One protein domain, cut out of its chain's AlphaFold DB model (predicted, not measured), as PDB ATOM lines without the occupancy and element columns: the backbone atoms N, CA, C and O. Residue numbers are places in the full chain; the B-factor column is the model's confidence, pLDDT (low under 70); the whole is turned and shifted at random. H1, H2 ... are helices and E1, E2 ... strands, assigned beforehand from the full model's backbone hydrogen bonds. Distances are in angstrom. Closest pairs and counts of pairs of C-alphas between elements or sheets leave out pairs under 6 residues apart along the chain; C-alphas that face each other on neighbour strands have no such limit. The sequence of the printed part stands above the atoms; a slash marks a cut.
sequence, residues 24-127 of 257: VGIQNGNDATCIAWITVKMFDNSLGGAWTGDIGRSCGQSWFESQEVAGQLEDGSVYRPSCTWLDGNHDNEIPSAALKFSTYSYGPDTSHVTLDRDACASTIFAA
ATOM      1  N   VAL A  24     246.665 371.533 210.954       90.56
ATOM      2  CA  VAL A  24     245.295 372.034 211.061       90.56
ATOM      3  C   VAL A  24     245.152 372.734 212.402       90.56
ATOM      4  O   VAL A  24     245.519 372.178 213.436       90.56
ATOM      5  N   GLY A  25     244.653 373.969 212.367       91.12
ATOM      6  CA  GLY A  25     244.311 374.759 213.546       91.12
ATOM      7  C   GLY A  25     242.800 374.925 213.647       91.12
ATOM      8  O   GLY A  25     242.160 375.312 212.673       91.12
ATOM      9  N   ILE A  26     242.246 374.654 214.822       90.81
ATOM     10  CA  ILE A  26     240.835 374.842 215.153       90.81
ATOM     11  C   ILE A  26     240.750 375.866 216.278       90.81
ATOM     12  O   ILE A  26     241.416 375.721 217.299       90.81
ATOM     13  N   GLN A  27     239.920 376.884 216.079       89.12
ATOM     14  CA  GLN A  27     239.570 377.886 217.080       89.12
ATOM     15  C   GLN A  27     238.083 377.724 217.379       89.12
ATOM     16  O   GLN A  27     237.277 377.638 216.449       89.12
ATOM     17  N   ASN A  28     237.729 377.641 218.657       86.81
ATOM     18  CA  ASN A  28     236.345 377.609 219.087       86.81
ATOM     19  C   ASN A  28     235.888 379.005 219.519       86.81
ATOM     20  O   ASN A  28     236.666 379.766 220.091       86.81
ATOM     21  N   GLY A  29     234.625 379.323 219.239       80.62
ATOM     22  CA  GLY A  29     233.997 380.548 219.729       80.62
ATOM     23  C   GLY A  29     233.544 380.420 221.186       80.62
ATOM     24  O   GLY A  29     233.965 379.521 221.911       80.62
ATOM     25  N   ASN A  30     232.627 381.295 221.595       78.56
ATOM     26  CA  ASN A  30     232.151 381.410 222.983       78.56
ATOM     27  C   ASN A  30     231.387 380.190 223.528       78.56
ATOM     28  O   ASN A  30     231.166 380.113 224.731       78.56
ATOM     29  N   ASP A  31     230.915 379.292 222.663       77.38
ATOM     30  CA  ASP A  31     230.129 378.135 223.086       77.38
ATOM     31  C   ASP A  31     231.012 376.890 223.148       77.38
ATOM     32  O   ASP A  31     231.545 376.442 222.127       77.38
ATOM     33  N   ALA A  32     231.127 376.298 224.338       83.25
ATOM     34  CA  ALA A  32     231.912 375.090 224.550       83.25
ATOM     35  C   ALA A  32     231.501 373.953 223.592       83.25
ATOM     36  O   ALA A  32     230.354 373.498 223.593       83.25
ATOM     37  N   THR A  33     232.461 373.448 222.817       88.19
ATOM     38  CA  THR A  33     232.266 372.356 221.850       88.19
ATOM     39  C   THR A  33     233.134 371.163 222.230       88.19
ATOM     40  O   THR A  33     234.329 371.323 222.478       88.19
ATOM     41  N   CYS A  34     232.556 369.956 222.253       91.75
ATOM     42  CA  CYS A  34     233.308 368.719 222.477       91.75
ATOM     43  C   CYS A  34     233.625 368.041 221.145       91.75
ATOM     44  O   CYS A  34     232.730 367.535 220.473       91.75
ATOM     45  N   ILE A  35     234.899 368.021 220.762       93.19
ATOM     46  CA  ILE A  35     235.354 367.461 219.487       93.19
ATOM     47  C   ILE A  35     235.755 366.002 219.701       93.19
ATOM     48  O   ILE A  35     236.701 365.724 220.439       93.19
ATOM     49  N   ALA A  36     235.038 365.075 219.062       94.00
ATOM     50  CA  ALA A  36     235.326 363.640 219.123       94.00
ATOM     51  C   ALA A  36     236.493 363.238 218.211       94.00
ATOM     52  O   ALA A  36     237.399 362.523 218.632       94.00
ATOM     53  N   TRP A  37     236.494 363.714 216.965       93.38
ATOM     54  CA  TRP A  37     237.568 363.461 216.010       93.38
ATOM     55  C   TRP A  37     237.597 364.516 214.901       93.38
ATOM     56  O   TRP A  37     236.609 365.199 214.640       93.38
ATOM     57  N   ILE A  38     238.754 364.647 214.254       92.88
ATOM     58  CA  ILE A  38     238.998 365.475 213.073       92.88
ATOM     59  C   ILE A  38     239.785 364.617 212.090       92.88
ATOM     60  O   ILE A  38     240.875 364.148 212.418       92.88
ATOM     61  N   THR A  39     239.267 364.432 210.881       91.00
ATOM     62  CA  THR A  39     239.989 363.754 209.801       91.00
ATOM     63  C   THR A  39     240.393 364.750 208.728       91.00
ATOM     64  O   THR A  39     239.676 365.703 208.424       91.00
ATOM     65  N   VAL A  40     241.572 364.534 208.151       90.00
ATOM     66  CA  VAL A  40     242.113 365.368 207.079       90.00
ATOM     67  C   VAL A  40     242.305 364.506 205.848       90.00
ATOM     68  O   VAL A  40     243.000 363.493 205.896       90.00
ATOM     69  N   LYS A  41     241.711 364.927 204.731       89.00
ATOM     70  CA  LYS A  41     241.924 364.325 203.417       89.00
ATOM     71  C   LYS A  41     242.692 365.305 202.536       89.00
ATOM     72  O   LYS A  41     242.204 366.402 202.281       89.00
ATOM     73  N   MET A  42     243.866 364.899 202.057       87.00
ATOM     74  CA  MET A  42     244.656 365.705 201.123       87.00
ATOM     75  C   MET A  42     244.065 365.637 199.708       87.00
ATOM     76  O   MET A  42     243.548 364.599 199.288       87.00
ATOM     77  N   PHE A  43     244.149 366.742 198.958       86.50
ATOM     78  CA  PHE A  43     243.599 366.842 197.599       86.50
ATOM     79  C   PHE A  43     244.257 365.863 196.611       86.50
ATOM     80  O   PHE A  43     243.584 365.279 195.764       86.50
ATOM     81  N   ASP A  44     245.565 365.649 196.745       85.31
ATOM     82  CA  ASP A  44     246.370 364.736 195.924       85.31
ATOM     83  C   ASP A  44     246.215 363.252 196.318       85.31
ATOM     84  O   ASP A  44     246.872 362.388 195.739       85.31
ATOM     85  N   ASN A  45     245.329 362.944 197.274       83.81
ATOM     86  CA  ASN A  45     245.161 361.630 197.906       83.81
ATOM     87  C   ASN A  45     246.406 361.113 198.645       83.81
ATOM     88  O   ASN A  45     246.476 359.922 198.952       83.81
ATOM     89  N   SER A  46     247.376 361.978 198.950       81.44
ATOM     90  CA  SER A  46     248.429 361.634 199.902       81.44
ATOM     91  C   SER A  46     247.844 361.370 201.294       81.44
ATOM     92  O   SER A  46     246.695 361.715 201.597       81.44
ATOM     93  N   LEU A  47     248.640 360.715 202.143       78.38
ATOM     94  CA  LEU A  47     248.227 360.371 203.496       78.38
ATOM     95  C   LEU A  47     247.921 361.645 204.293       78.38
ATOM     96  O   LEU A  47     248.785 362.496 204.492       78.38
ATOM     97  N   GLY A  48     246.674 361.757 204.742       81.06
ATOM     98  CA  GLY A  48     246.286 362.717 205.763       81.06
ATOM     99  C   GLY A  48     246.469 362.145 207.165       81.06
ATOM    100  O   GLY A  48     247.278 361.242 207.380       81.06
ATOM    101  N   GLY A  49     245.676 362.644 208.108       85.50
ATOM    102  CA  GLY A  49     245.681 362.143 209.478       85.50
ATOM    103  C   GLY A  49     244.337 362.272 210.170       85.50
ATOM    104  O   GLY A  49     243.431 362.956 209.680       85.50
ATOM    105  N   ALA A  50     244.225 361.600 211.309       88.12
ATOM    106  CA  ALA A  50     243.039 361.589 212.148       88.12
ATOM    107  C   ALA A  50     243.411 361.951 213.589       88.12
ATOM    108  O   ALA A  50     244.031 361.170 214.305       88.12
ATOM    109  N   TRP A  51     243.010 363.140 214.022       91.06
ATOM    110  CA  TRP A  51     243.100 363.536 215.421       91.06
ATOM    111  C   TRP A  51     241.840 363.063 216.155       91.06
ATOM    112  O   TRP A  51     240.734 363.271 215.657       91.06
ATOM    113  N   THR A  52     241.973 362.445 217.328       92.69
ATOM    114  CA  THR A  52     240.837 362.042 218.173       92.69
ATOM    115  C   THR A  52     240.882 362.738 219.526       92.69
ATOM    116  O   THR A  52     241.950 363.092 220.029       92.69
ATOM    117  N   GLY A  53     239.724 362.902 220.162       92.94
ATOM    118  CA  GLY A  53     239.640 363.502 221.488       92.94
ATOM    119  C   GLY A  53     240.308 362.667 222.587       92.94
ATOM    120  O   GLY A  53     240.571 363.200 223.664       92.94
ATOM    121  N   ASP A  54     240.682 361.410 222.325       91.56
ATOM    122  CA  ASP A  54     241.548 360.634 223.224       91.56
ATOM    123  C   ASP A  54     242.943 361.254 223.367       91.56
ATOM    124  O   ASP A  54     243.543 361.161 224.439       91.56
ATOM    125  N   ILE A  55     243.433 361.951 222.335       90.12
ATOM    126  CA  ILE A  55     244.684 362.718 222.403       90.12
ATOM    127  C   ILE A  55     244.529 363.824 223.442       90.12
ATOM    128  O   ILE A  55     245.312 363.899 224.384       90.12
ATOM    129  N   GLY A  56     243.487 364.656 223.334       89.50
ATOM    130  CA  GLY A  56     243.257 365.727 224.304       89.50
ATOM    131  C   GLY A  56     243.048 365.196 225.722       89.50
ATOM    132  O   GLY A  56     243.667 365.707 226.658       89.50
ATOM    133  N   ARG A  57     242.280 364.113 225.881       89.69
ATOM    134  CA  ARG A  57     242.138 363.393 227.155       89.69
ATOM    135  C   ARG A  57     243.493 362.976 227.734       89.69
ATOM    136  O   ARG A  57     243.763 363.274 228.898       89.69
ATOM    137  N   SER A  58     244.340 362.315 226.943       87.25
ATOM    138  CA  SER A  58     245.676 361.877 227.376       87.25
ATOM    139  C   SER A  58     246.578 363.063 227.741       87.25
ATOM    140  O   SER A  58     247.327 363.028 228.721       87.25
ATOM    141  N   CYS A  59     246.418 364.182 227.032       84.81
ATOM    142  CA  CYS A  59     247.133 365.431 227.286       84.81
ATOM    143  C   CYS A  59     246.547 366.278 228.427       84.81
ATOM    144  O   CYS A  59     246.991 367.407 228.646       84.81
ATOM    145  N   GLY A  60     245.578 365.750 229.181       84.81
ATOM    146  CA  GLY A  60     245.006 366.404 230.357       84.81
ATOM    147  C   GLY A  60     244.011 367.522 230.041       84.81
ATOM    148  O   GLY A  60     243.762 368.378 230.888       84.81
ATOM    149  N   GLN A  61     243.454 367.547 228.831       87.31
ATOM    150  CA  GLN A  61     242.373 368.462 228.476       87.31
ATOM    151  C   GLN A  61     241.046 368.020 229.099       87.31
ATOM    152  O   GLN A  61     240.883 366.864 229.500       87.31
ATOM    153  N   SER A  62     240.088 368.950 229.165       90.25
ATOM    154  CA  SER A  62     238.700 368.617 229.499       90.25
ATOM    155  C   SER A  62     238.161 367.602 228.501       90.25
ATOM    156  O   SER A  62     238.215 367.861 227.300       90.25
ATOM    157  N   TRP A  63     237.588 366.495 228.973       93.88
ATOM    158  CA  TRP A  63     237.053 365.463 228.082       93.88
ATOM    159  C   TRP A  63     235.735 364.856 228.572       93.88
ATOM    160  O   TRP A  63     235.397 364.945 229.753       93.88
ATOM    161  N   PHE A  64     234.992 364.227 227.665       96.06
ATOM    162  CA  PHE A  64     233.783 363.461 227.974       96.06
ATOM    163  C   PHE A  64     233.666 362.237 227.057       96.06
ATOM    164  O   PHE A  64     234.341 362.166 226.030       96.06
ATOM    165  N   GLU A  65     232.829 361.268 227.428       96.50
ATOM    166  CA  GLU A  65     232.484 360.158 226.529       96.50
ATOM    167  C   GLU A  65     231.728 360.703 225.310       96.50
ATOM    168  O   GLU A  65     230.993 361.689 225.418       96.50
ATOM    169  N   SER A  66     231.881 360.070 224.151       93.69
ATOM    170  CA  SER A  66     231.266 360.534 222.907       93.69
ATOM    171  C   SER A  66     230.592 359.389 222.167       93.69
ATOM    172  O   SER A  66     231.127 358.295 222.045       93.69
ATOM    173  N   GLN A  67     229.406 359.655 221.625       92.19
ATOM    174  CA  GLN A  67     228.707 358.693 220.777       92.19
ATOM    175  C   GLN A  67     229.204 358.700 219.325       92.19
ATOM    176  O   GLN A  67     228.719 357.900 218.538       92.19
ATOM    177  N   GLU A  68     230.150 359.550 218.934       90.31
ATOM    178  CA  GLU A  68     230.591 359.620 217.538       90.31
ATOM    179  C   GLU A  68     231.439 358.407 217.146       90.31
ATOM    180  O   GLU A  68     232.408 358.064 217.824       90.31
ATOM    181  N   VAL A  69     231.100 357.772 216.022       90.44
ATOM    182  CA  VAL A  69     231.906 356.687 215.446       90.44
ATOM    183  C   VAL A  69     233.046 357.288 214.637       90.44
ATOM    184  O   VAL A  69     232.801 358.021 213.684       90.44
ATOM    185  N   ALA A  70     234.284 356.947 214.990       88.75
ATOM    186  CA  ALA A  70     235.468 357.340 214.223       88.75
ATOM    187  C   ALA A  70     235.961 356.227 213.283       88.75
ATOM    188  O   ALA A  70     236.705 356.500 212.344       88.75
ATOM    189  N   GLY A  71     235.567 354.974 213.522       87.69
ATOM    190  CA  GLY A  71     235.985 353.839 212.702       87.69
ATOM    191  C   GLY A  71     235.784 352.496 213.395       87.69
ATOM    192  O   GLY A  71     234.846 352.322 214.173       87.69
ATOM    193  N   GLN A  72     236.674 351.548 213.103       89.25
ATOM    194  CA  GLN A  72     236.717 350.218 213.713       89.25
ATOM    195  C   GLN A  72     238.132 349.919 214.217       89.25
ATOM    196  O   GLN A  72     239.107 350.370 213.616       89.25
ATOM    197  N   LEU A  73     238.232 349.169 215.313       84.56
ATOM    198  CA  LEU A  73     239.487 348.607 215.809       84.56
ATOM    199  C   LEU A  73     239.867 347.346 215.014       84.56
ATOM    200  O   LEU A  73     239.067 346.817 214.242       84.56
ATOM    201  N   GLU A  74     241.090 346.843 215.210       83.69
ATOM    202  CA  GLU A  74     241.605 345.650 214.508       83.69
ATOM    203  C   GLU A  74     240.748 344.394 214.724       83.69
ATOM    204  O   GLU A  74     240.656 343.538 213.847       83.69
ATOM    205  N   ASP A  75     240.093 344.294 215.881       86.81
ATOM    206  CA  ASP A  75     239.179 343.201 216.221       86.81
ATOM    207  C   ASP A  75     237.772 343.360 215.606       86.81
ATOM    208  O   ASP A  75     236.897 342.522 215.830       86.81
ATOM    209  N   GLY A  76     237.550 344.420 214.822       87.12
ATOM    210  CA  GLY A  76     236.281 344.754 214.177       87.12
ATOM    211  C   GLY A  76     235.282 345.479 215.080       87.12
ATOM    212  O   GLY A  76     234.185 345.809 214.623       87.12
ATOM    213  N   SER A  77     235.623 345.745 216.345       86.38
ATOM    214  CA  SER A  77     234.762 346.522 217.238       86.38
ATOM    215  C   SER A  77     234.676 347.986 216.797       86.38
ATOM    216  O   SER A  77     235.619 348.554 216.243       86.38
ATOM    217  N   VAL A  78     233.515 348.610 217.009       90.62
ATOM    218  CA  VAL A  78     233.294 350.020 216.659       90.62
ATOM    219  C   VAL A  78     234.135 350.906 217.572       90.62
ATOM    220  O   VAL A  78     234.021 350.836 218.794       90.62
ATOM    221  N   TYR A  79     234.940 351.781 216.974       91.19
ATOM    222  CA  TYR A  79     235.753 352.739 217.703       91.19
ATOM    223  C   TYR A  79     235.017 354.070 217.861       91.19
ATOM    224  O   TYR A  79     234.683 354.740 216.876       91.19
ATOM    225  N   ARG A  80     234.788 354.452 219.119       92.56
ATOM    226  CA  ARG A  80     234.232 355.746 219.523       92.56
ATOM    227  C   ARG A  80     235.228 356.417 220.466       92.56
ATOM    228  O   ARG A  80     235.384 355.937 221.590       92.56
ATOM    229  N   PRO A  81     235.946 357.452 220.012       93.31
ATOM    230  CA  PRO A  81     236.899 358.134 220.860       93.31
ATOM    231  C   PRO A  81     236.177 358.959 221.922       93.31
ATOM    232  O   PRO A  81     235.036 359.395 221.731       93.31
ATOM    233  N   SER A  82     236.885 359.254 223.010       95.00
ATOM    234  CA  SER A  82     236.492 360.342 223.908       95.00
ATOM    235  C   SER A  82     236.438 361.655 223.114       95.00
ATOM    236  O   SER A  82     237.162 361.818 222.132       95.00
ATOM    237  N   CYS A  83     235.645 362.632 223.547       94.94
ATOM    238  CA  CYS A  83     235.698 363.985 222.994       94.94
ATOM    239  C   CYS A  83     236.486 364.930 223.904       94.94
ATOM    240  O   CYS A  83     236.505 364.755 225.121       94.94
ATOM    241  N   THR A  84     237.137 365.938 223.322       93.75
ATOM    242  CA  THR A  84     237.843 367.000 224.057       93.75
ATOM    243  C   THR A  84     237.099 368.320 223.926       93.75
ATOM    244  O   THR A  84     236.742 368.722 222.819       93.75
ATOM    245  N   TRP A  85     236.901 369.009 225.046       91.56
ATOM    246  CA  TRP A  85     236.246 370.311 225.084       91.56
ATOM    247  C   TRP A  85     237.195 371.444 224.701       91.56
ATOM    248  O   TRP A  85     238.284 371.558 225.270       91.56
ATOM    249  N   LEU A  86     236.726 372.313 223.808       89.12
ATOM    250  CA  LEU A  86     237.272 373.646 223.567       89.12
ATOM    251  C   LEU A  86     236.227 374.702 223.937       89.12
ATOM    252  O   LEU A  86     235.041 374.464 223.726       89.12
ATOM    253  N   ASP A  87     236.638 375.862 224.446       82.25
ATOM    254  CA  ASP A  87     235.734 376.958 224.839       82.25
ATOM    255  C   ASP A  87     236.444 378.319 224.798       82.25
ATOM    256  O   ASP A  87     237.460 378.498 225.468       82.25
ATOM    257  N   GLY A  88     235.928 379.248 223.990       70.62
ATOM    258  CA  GLY A  88     236.567 380.526 223.667       70.62
ATOM    259  C   GLY A  88     236.530 381.574 224.776       70.62
ATOM    260  O   GLY A  88     237.501 382.304 224.966       70.62
ATOM    261  N   ASN A  89     235.432 381.652 225.531       68.62
ATOM    262  CA  ASN A  89     235.254 382.673 226.572       68.62
ATOM    263  C   ASN A  89     235.738 382.222 227.959       68.62
ATOM    264  O   ASN A  89     235.824 383.047 228.865       68.62
ATOM    265  N   HIS A  90     236.095 380.944 228.124       65.50
ATOM    266  CA  HIS A  90     236.546 380.355 229.388       65.50
ATOM    267  C   HIS A  90     235.598 380.558 230.576       65.50
ATOM    268  O   HIS A  90     236.037 380.417 231.722       65.50
ATOM    269  N   ASP A  91     234.310 380.830 230.347       63.28
ATOM    270  CA  ASP A  91     233.353 381.124 231.428       63.28
ATOM    271  C   ASP A  91     233.211 379.943 232.418       63.28
ATOM    272  O   ASP A  91     232.698 380.097 233.526       63.28
ATOM    273  N   ASN A  92     233.724 378.765 232.038       59.94
ATOM    274  CA  ASN A  92     233.698 377.514 232.797       59.94
ATOM    275  C   ASN A  92     235.092 376.941 233.070       59.94
ATOM    276  O   ASN A  92     235.241 375.739 233.288       59.94
ATOM    277  N   GLU A  93     236.131 377.776 232.985       64.94
ATOM    278  CA  GLU A  93     237.525 377.391 233.230       64.94
ATOM    279  C   GLU A  93     238.032 376.260 232.315       64.94
ATOM    280  O   GLU A  93     239.034 375.618 232.633       64.94
ATOM    281  N   ILE A  94     237.371 375.972 231.184       67.56
ATOM    282  CA  ILE A  94     237.891 375.061 230.149       67.56
ATOM    283  C   ILE A  94     239.235 375.617 229.679       67.56
ATOM    284  O   ILE A  94     239.360 376.824 229.475       67.56
ATOM    285  N   PRO A  95     240.279 374.780 229.556       70.81
ATOM    286  CA  PRO A  95     241.638 375.295 229.548       70.81
ATOM    287  C   PRO A  95     242.037 375.878 228.195       70.81
ATOM    288  O   PRO A  95     243.021 376.610 228.123       70.81
ATOM    289  N   SER A  96     241.299 375.526 227.145       81.38
ATOM    290  CA  SER A  96     241.728 375.699 225.770       81.38
ATOM    291  C   SER A  96     240.560 376.162 224.917       81.38
ATOM    292  O   SER A  96     239.532 375.492 224.876       81.38
ATOM    293  N   ALA A  97     240.727 377.275 224.215       85.75
ATOM    294  CA  ALA A  97     239.815 377.723 223.169       85.75
ATOM    295  C   ALA A  97     240.202 377.170 221.797       85.75
ATOM    296  O   ALA A  97     239.365 377.077 220.900       85.75
ATOM    297  N   ALA A  98     241.472 376.806 221.616       88.00
ATOM    298  CA  ALA A  98     241.998 376.392 220.329       88.00
ATOM    299  C   ALA A  98     242.928 375.184 220.448       88.00
ATOM    300  O   ALA A  98     243.565 374.944 221.479       88.00
ATOM    301  N   LEU A  99     243.036 374.438 219.351       91.31
ATOM    302  CA  LEU A  99     244.051 373.409 219.172       91.31
ATOM    303  C   LEU A  99     244.695 373.526 217.795       91.31
ATOM    304  O   LEU A  99     244.071 373.973 216.834       91.31
ATOM    305  N   LYS A 100     245.947 373.095 217.685       90.69
ATOM    306  CA  LYS A 100     246.654 372.939 216.415       90.69
ATOM    307  C   LYS A 100     247.416 371.637 216.433       90.69
ATOM    308  O   LYS A 100     248.155 371.378 217.378       90.69
ATOM    309  N   PHE A 101     247.267 370.842 215.386       89.38
ATOM    310  CA  PHE A 101     247.869 369.519 215.320       89.38
ATOM    311  C   PHE A 101     248.590 369.282 213.994       89.38
ATOM    312  O   PHE A 101     248.244 369.873 212.968       89.38
ATOM    313  N   SER A 102     249.616 368.433 214.029       88.06
ATOM    314  CA  SER A 102     250.323 367.961 212.833       88.06
ATOM    315  C   SER A 102     249.497 366.888 212.131       88.06
ATOM    316  O   SER A 102     249.225 365.842 212.710       88.06
ATOM    317  N   THR A 103     249.121 367.118 210.874       86.31
ATOM    318  CA  THR A 103     248.310 366.158 210.105       86.31
ATOM    319  C   THR A 103     249.075 364.866 209.848       86.31
ATOM    320  O   THR A 103     248.530 363.783 210.020       86.31
ATOM    321  N   TYR A 104     250.361 364.981 209.522       81.50
ATOM    322  CA  TYR A 104     251.225 363.841 209.243       81.50
ATOM    323  C   TYR A 104     251.482 362.978 210.482       81.50
ATOM    324  O   TYR A 104     251.494 361.756 210.377       81.50
ATOM    325  N   SER A 105     251.642 363.599 211.659       80.31
ATOM    326  CA  SER A 105     251.914 362.867 212.907       80.31
ATOM    327  C   SER A 105     250.785 361.919 213.301       80.31
ATOM    328  O   SER A 105     251.045 360.939 213.976       80.31
ATOM    329  N   TYR A 106     249.549 362.190 212.875       82.19
ATOM    330  CA  TYR A 106     248.401 361.315 213.121       82.19
ATOM    331  C   TYR A 106     247.969 360.554 211.855       82.19
ATOM    332  O   TYR A 106     246.790 360.237 211.685       82.19
ATOM    333  N   GLY A 107     248.911 360.311 210.937       78.50
ATOM    334  CA  GLY A 107     248.723 359.490 209.741       78.50
ATOM    335  C   GLY A 107     248.924 357.986 210.000       78.50
ATOM    336  O   GLY A 107     249.495 357.602 211.023       78.50
ATOM    337  N   PRO A 108     248.496 357.120 209.062       67.75
ATOM    338  CA  PRO A 108     248.390 355.668 209.265       67.75
ATOM    339  C   PRO A 108     249.728 354.933 209.440       67.75
ATOM    340  O   PRO A 108     249.746 353.865 210.040       67.75
ATOM    341  N   ASP A 109     250.837 355.500 208.957       59.09
ATOM    342  CA  ASP A 109     252.166 354.866 208.986       59.09
ATOM    343  C   ASP A 109     253.077 355.404 210.105       59.09
ATOM    344  O   ASP A 109     254.288 355.165 210.114       59.09
ATOM    345  N   THR A 110     252.533 356.162 211.060       53.59
ATOM    346  CA  THR A 110     253.350 356.738 212.131       53.59
ATOM    347  C   THR A 110     253.535 355.747 213.280       53.59
ATOM    348  O   THR A 110     252.704 355.602 214.168       53.59
ATOM    349  N   SER A 111     254.709 355.114 213.333       45.94
ATOM    350  CA  SER A 111     255.205 354.342 214.487       45.94
ATOM    351  C   SER A 111     255.446 355.182 215.758       45.94
ATOM    352  O   SER A 111     256.143 354.734 216.664       45.94
ATOM    353  N   HIS A 112     254.945 356.420 215.807       41.97
ATOM    354  CA  HIS A 112     255.393 357.470 216.726       41.97
ATOM    355  C   HIS A 112     254.281 358.087 217.574       41.97
ATOM    356  O   HIS A 112     254.557 358.980 218.365       41.97
ATOM    357  N   VAL A 113     253.036 357.627 217.435       49.47
ATOM    358  CA  VAL A 113     251.930 358.125 218.254       49.47
ATOM    359  C   VAL A 113     251.197 356.957 218.893       49.47
ATOM    360  O   VAL A 113     250.097 356.568 218.511       49.47
ATOM    361  N   THR A 114     251.815 356.389 219.918       52.91
ATOM    362  CA  THR A 114     251.032 355.814 221.008       52.91
ATOM    363  C   THR A 114     250.264 356.949 221.693       52.91
ATOM    364  O   THR A 114     250.710 358.093 221.682       52.91
ATOM    365  N   LEU A 115     249.107 356.676 222.310       58.28
ATOM    366  CA  LEU A 115     248.353 357.652 223.128       58.28
ATOM    367  C   LEU A 115     249.140 358.133 224.375       58.28
ATOM    368  O   LEU A 115     248.550 358.618 225.337       58.28
ATOM    369  N   ASP A 116     250.457 357.959 224.400       56.06
ATOM    370  CA  ASP A 116     251.370 358.363 225.448       56.06
ATOM    371  C   ASP A 116     251.895 359.792 225.214       56.06
ATOM    372  O   ASP A 116     251.254 360.630 224.576       56.06
ATOM    373  N   ARG A 117     253.040 360.121 225.820       55.66
ATOM    374  CA  ARG A 117     253.562 361.491 225.888       55.66
ATOM    375  C   ARG A 117     253.855 362.097 224.510       55.66
ATOM    376  O   ARG A 117     253.851 363.324 224.403       55.66
ATOM    377  N   ASP A 118     254.063 361.261 223.499       62.78
ATOM    378  CA  ASP A 118     254.427 361.679 222.148       62.78
ATOM    379  C   ASP A 118     253.189 362.152 221.366       62.78
ATOM    380  O   ASP A 118     253.260 363.149 220.646       62.78
ATOM    381  N   ALA A 119     251.997 361.601 221.645       67.06
ATOM    382  CA  ALA A 119     250.741 362.163 221.137       67.06
ATOM    383  C   ALA A 119     250.517 363.616 221.571       67.06
ATOM    384  O   ALA A 119     249.886 364.380 220.843       67.06
ATOM    385  N   CYS A 120     251.046 364.025 222.725       76.56
ATOM    386  CA  CYS A 120     250.924 365.396 223.219       76.56
ATOM    387  C   CYS A 120     251.960 366.366 222.655       76.56
ATOM    388  O   CYS A 120     251.802 367.569 222.842       76.56
ATOM    389  N   ALA A 121     253.009 365.873 221.996       77.94
ATOM    390  CA  ALA A 121     253.975 366.719 221.307       77.94
ATOM    391  C   ALA A 121     253.412 367.256 219.984       77.94
ATOM    392  O   ALA A 121     253.618 368.416 219.629       77.94
ATOM    393  N   SER A 122     252.639 366.424 219.285       85.19
ATOM    394  CA  SER A 122     252.098 366.747 217.962       85.19
ATOM    395  C   SER A 122     250.785 367.536 217.990       85.19
ATOM    396  O   SER A 122     250.238 367.838 216.925       85.19
ATOM    397  N   THR A 123     250.301 367.919 219.179       87.50
ATOM    398  CA  THR A 123     249.150 368.815 219.365       87.50
ATOM    399  C   THR A 123     249.473 369.929 220.358       87.50
ATOM    400  O   THR A 123     249.805 369.678 221.514       87.50
ATOM    401  N   ILE A 124     249.288 371.177 219.931       87.06
ATOM    402  CA  ILE A 124     249.282 372.353 220.804       87.06
ATOM    403  C   ILE A 124     247.837 372.668 221.166       87.06
ATOM    404  O   ILE A 124     246.994 372.796 220.283       87.06
ATOM    405  N   PHE A 125     247.578 372.866 222.455       86.62
ATOM    406  CA  PHE A 125     246.349 373.482 222.944       86.62
ATOM    407  C   PHE A 125     246.662 374.898 223.417       86.62
ATOM    408  O   PHE A 125     247.637 375.103 224.148       86.62
ATOM    409  N   ALA A 126     245.853 375.866 222.998       82.88
ATOM    410  CA  ALA A 126     245.995 377.257 223.397       82.88
ATOM    411  C   ALA A 126     244.788 377.704 224.208       82.88
ATOM    412  O   ALA A 126     243.650 377.355 223.892       82.88
ATOM    413  N   ALA A 127     245.075 378.490 225.247       77.69
ATOM    414  CA  ALA A 127     244.046 379.121 226.050       77.69
ATOM    415  C   ALA A 127     243.231 380.082 225.186       77.69
ATOM    416  O   ALA A 127     242.036 379.895 225.095       77.69
TER     417      ALA A 127
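What this domain is: This is residues 24 to 127 of the 257 residues of an uncharacterized protein of Aureobasidium pullulans (UniProt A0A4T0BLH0). Little regular structure: a small antiparallel sheet, order E1 E6 E7, makes one side, and two short antiparallel strand pairs, E2 with E5 and E3 with E4, make the other, with short helix H1 packed on E5. The printed part has 104 residues, 32 in named elements, running E1 E2 E3 E4 H1 E5 E6 E7, mostly strand. It is compact, radius of gyration of the C-alphas 13.7 A, spanning 39 by 29 by 27 A.

How they stand to each other: E1, residues 24 to 27, neighbours E6, residues 98 to 102 (N 26 to O 99, 2.8 A). E2, residues 33 to 35, runs on into E3, residues 37 to 39, at 60 degrees. E3 forms a hairpin with E4, residues 50 to 52; N 38 and O 51 are 2.8 A apart. H1, residues 53 to 58, has every O i to N i+4 pair within hydrogen-bond range; its closest C-alpha to E5, residues 83 to 86, is Gly 53, 4.2 A from Cys 83. E2 and E5 are antiparallel, N 35 to O 84 2.8 A. E6 and E7, residues 123 to 126, form a hairpin, N 100 to O 124 2.8 A.

Where its parts are: E1 begins at C-alpha 24 (245.295, 372.034, 211.061). E6 is 14.0 A long. E7 ends at C-alpha 126 (245.995, 377.257, 223.397).

The domain as a whole: The printed part has no cut. Links H1 to E5, E5 to E6 and E6 to E7 are long. Residues 89 to 94 and 108 to 119 are under pLDDT 70.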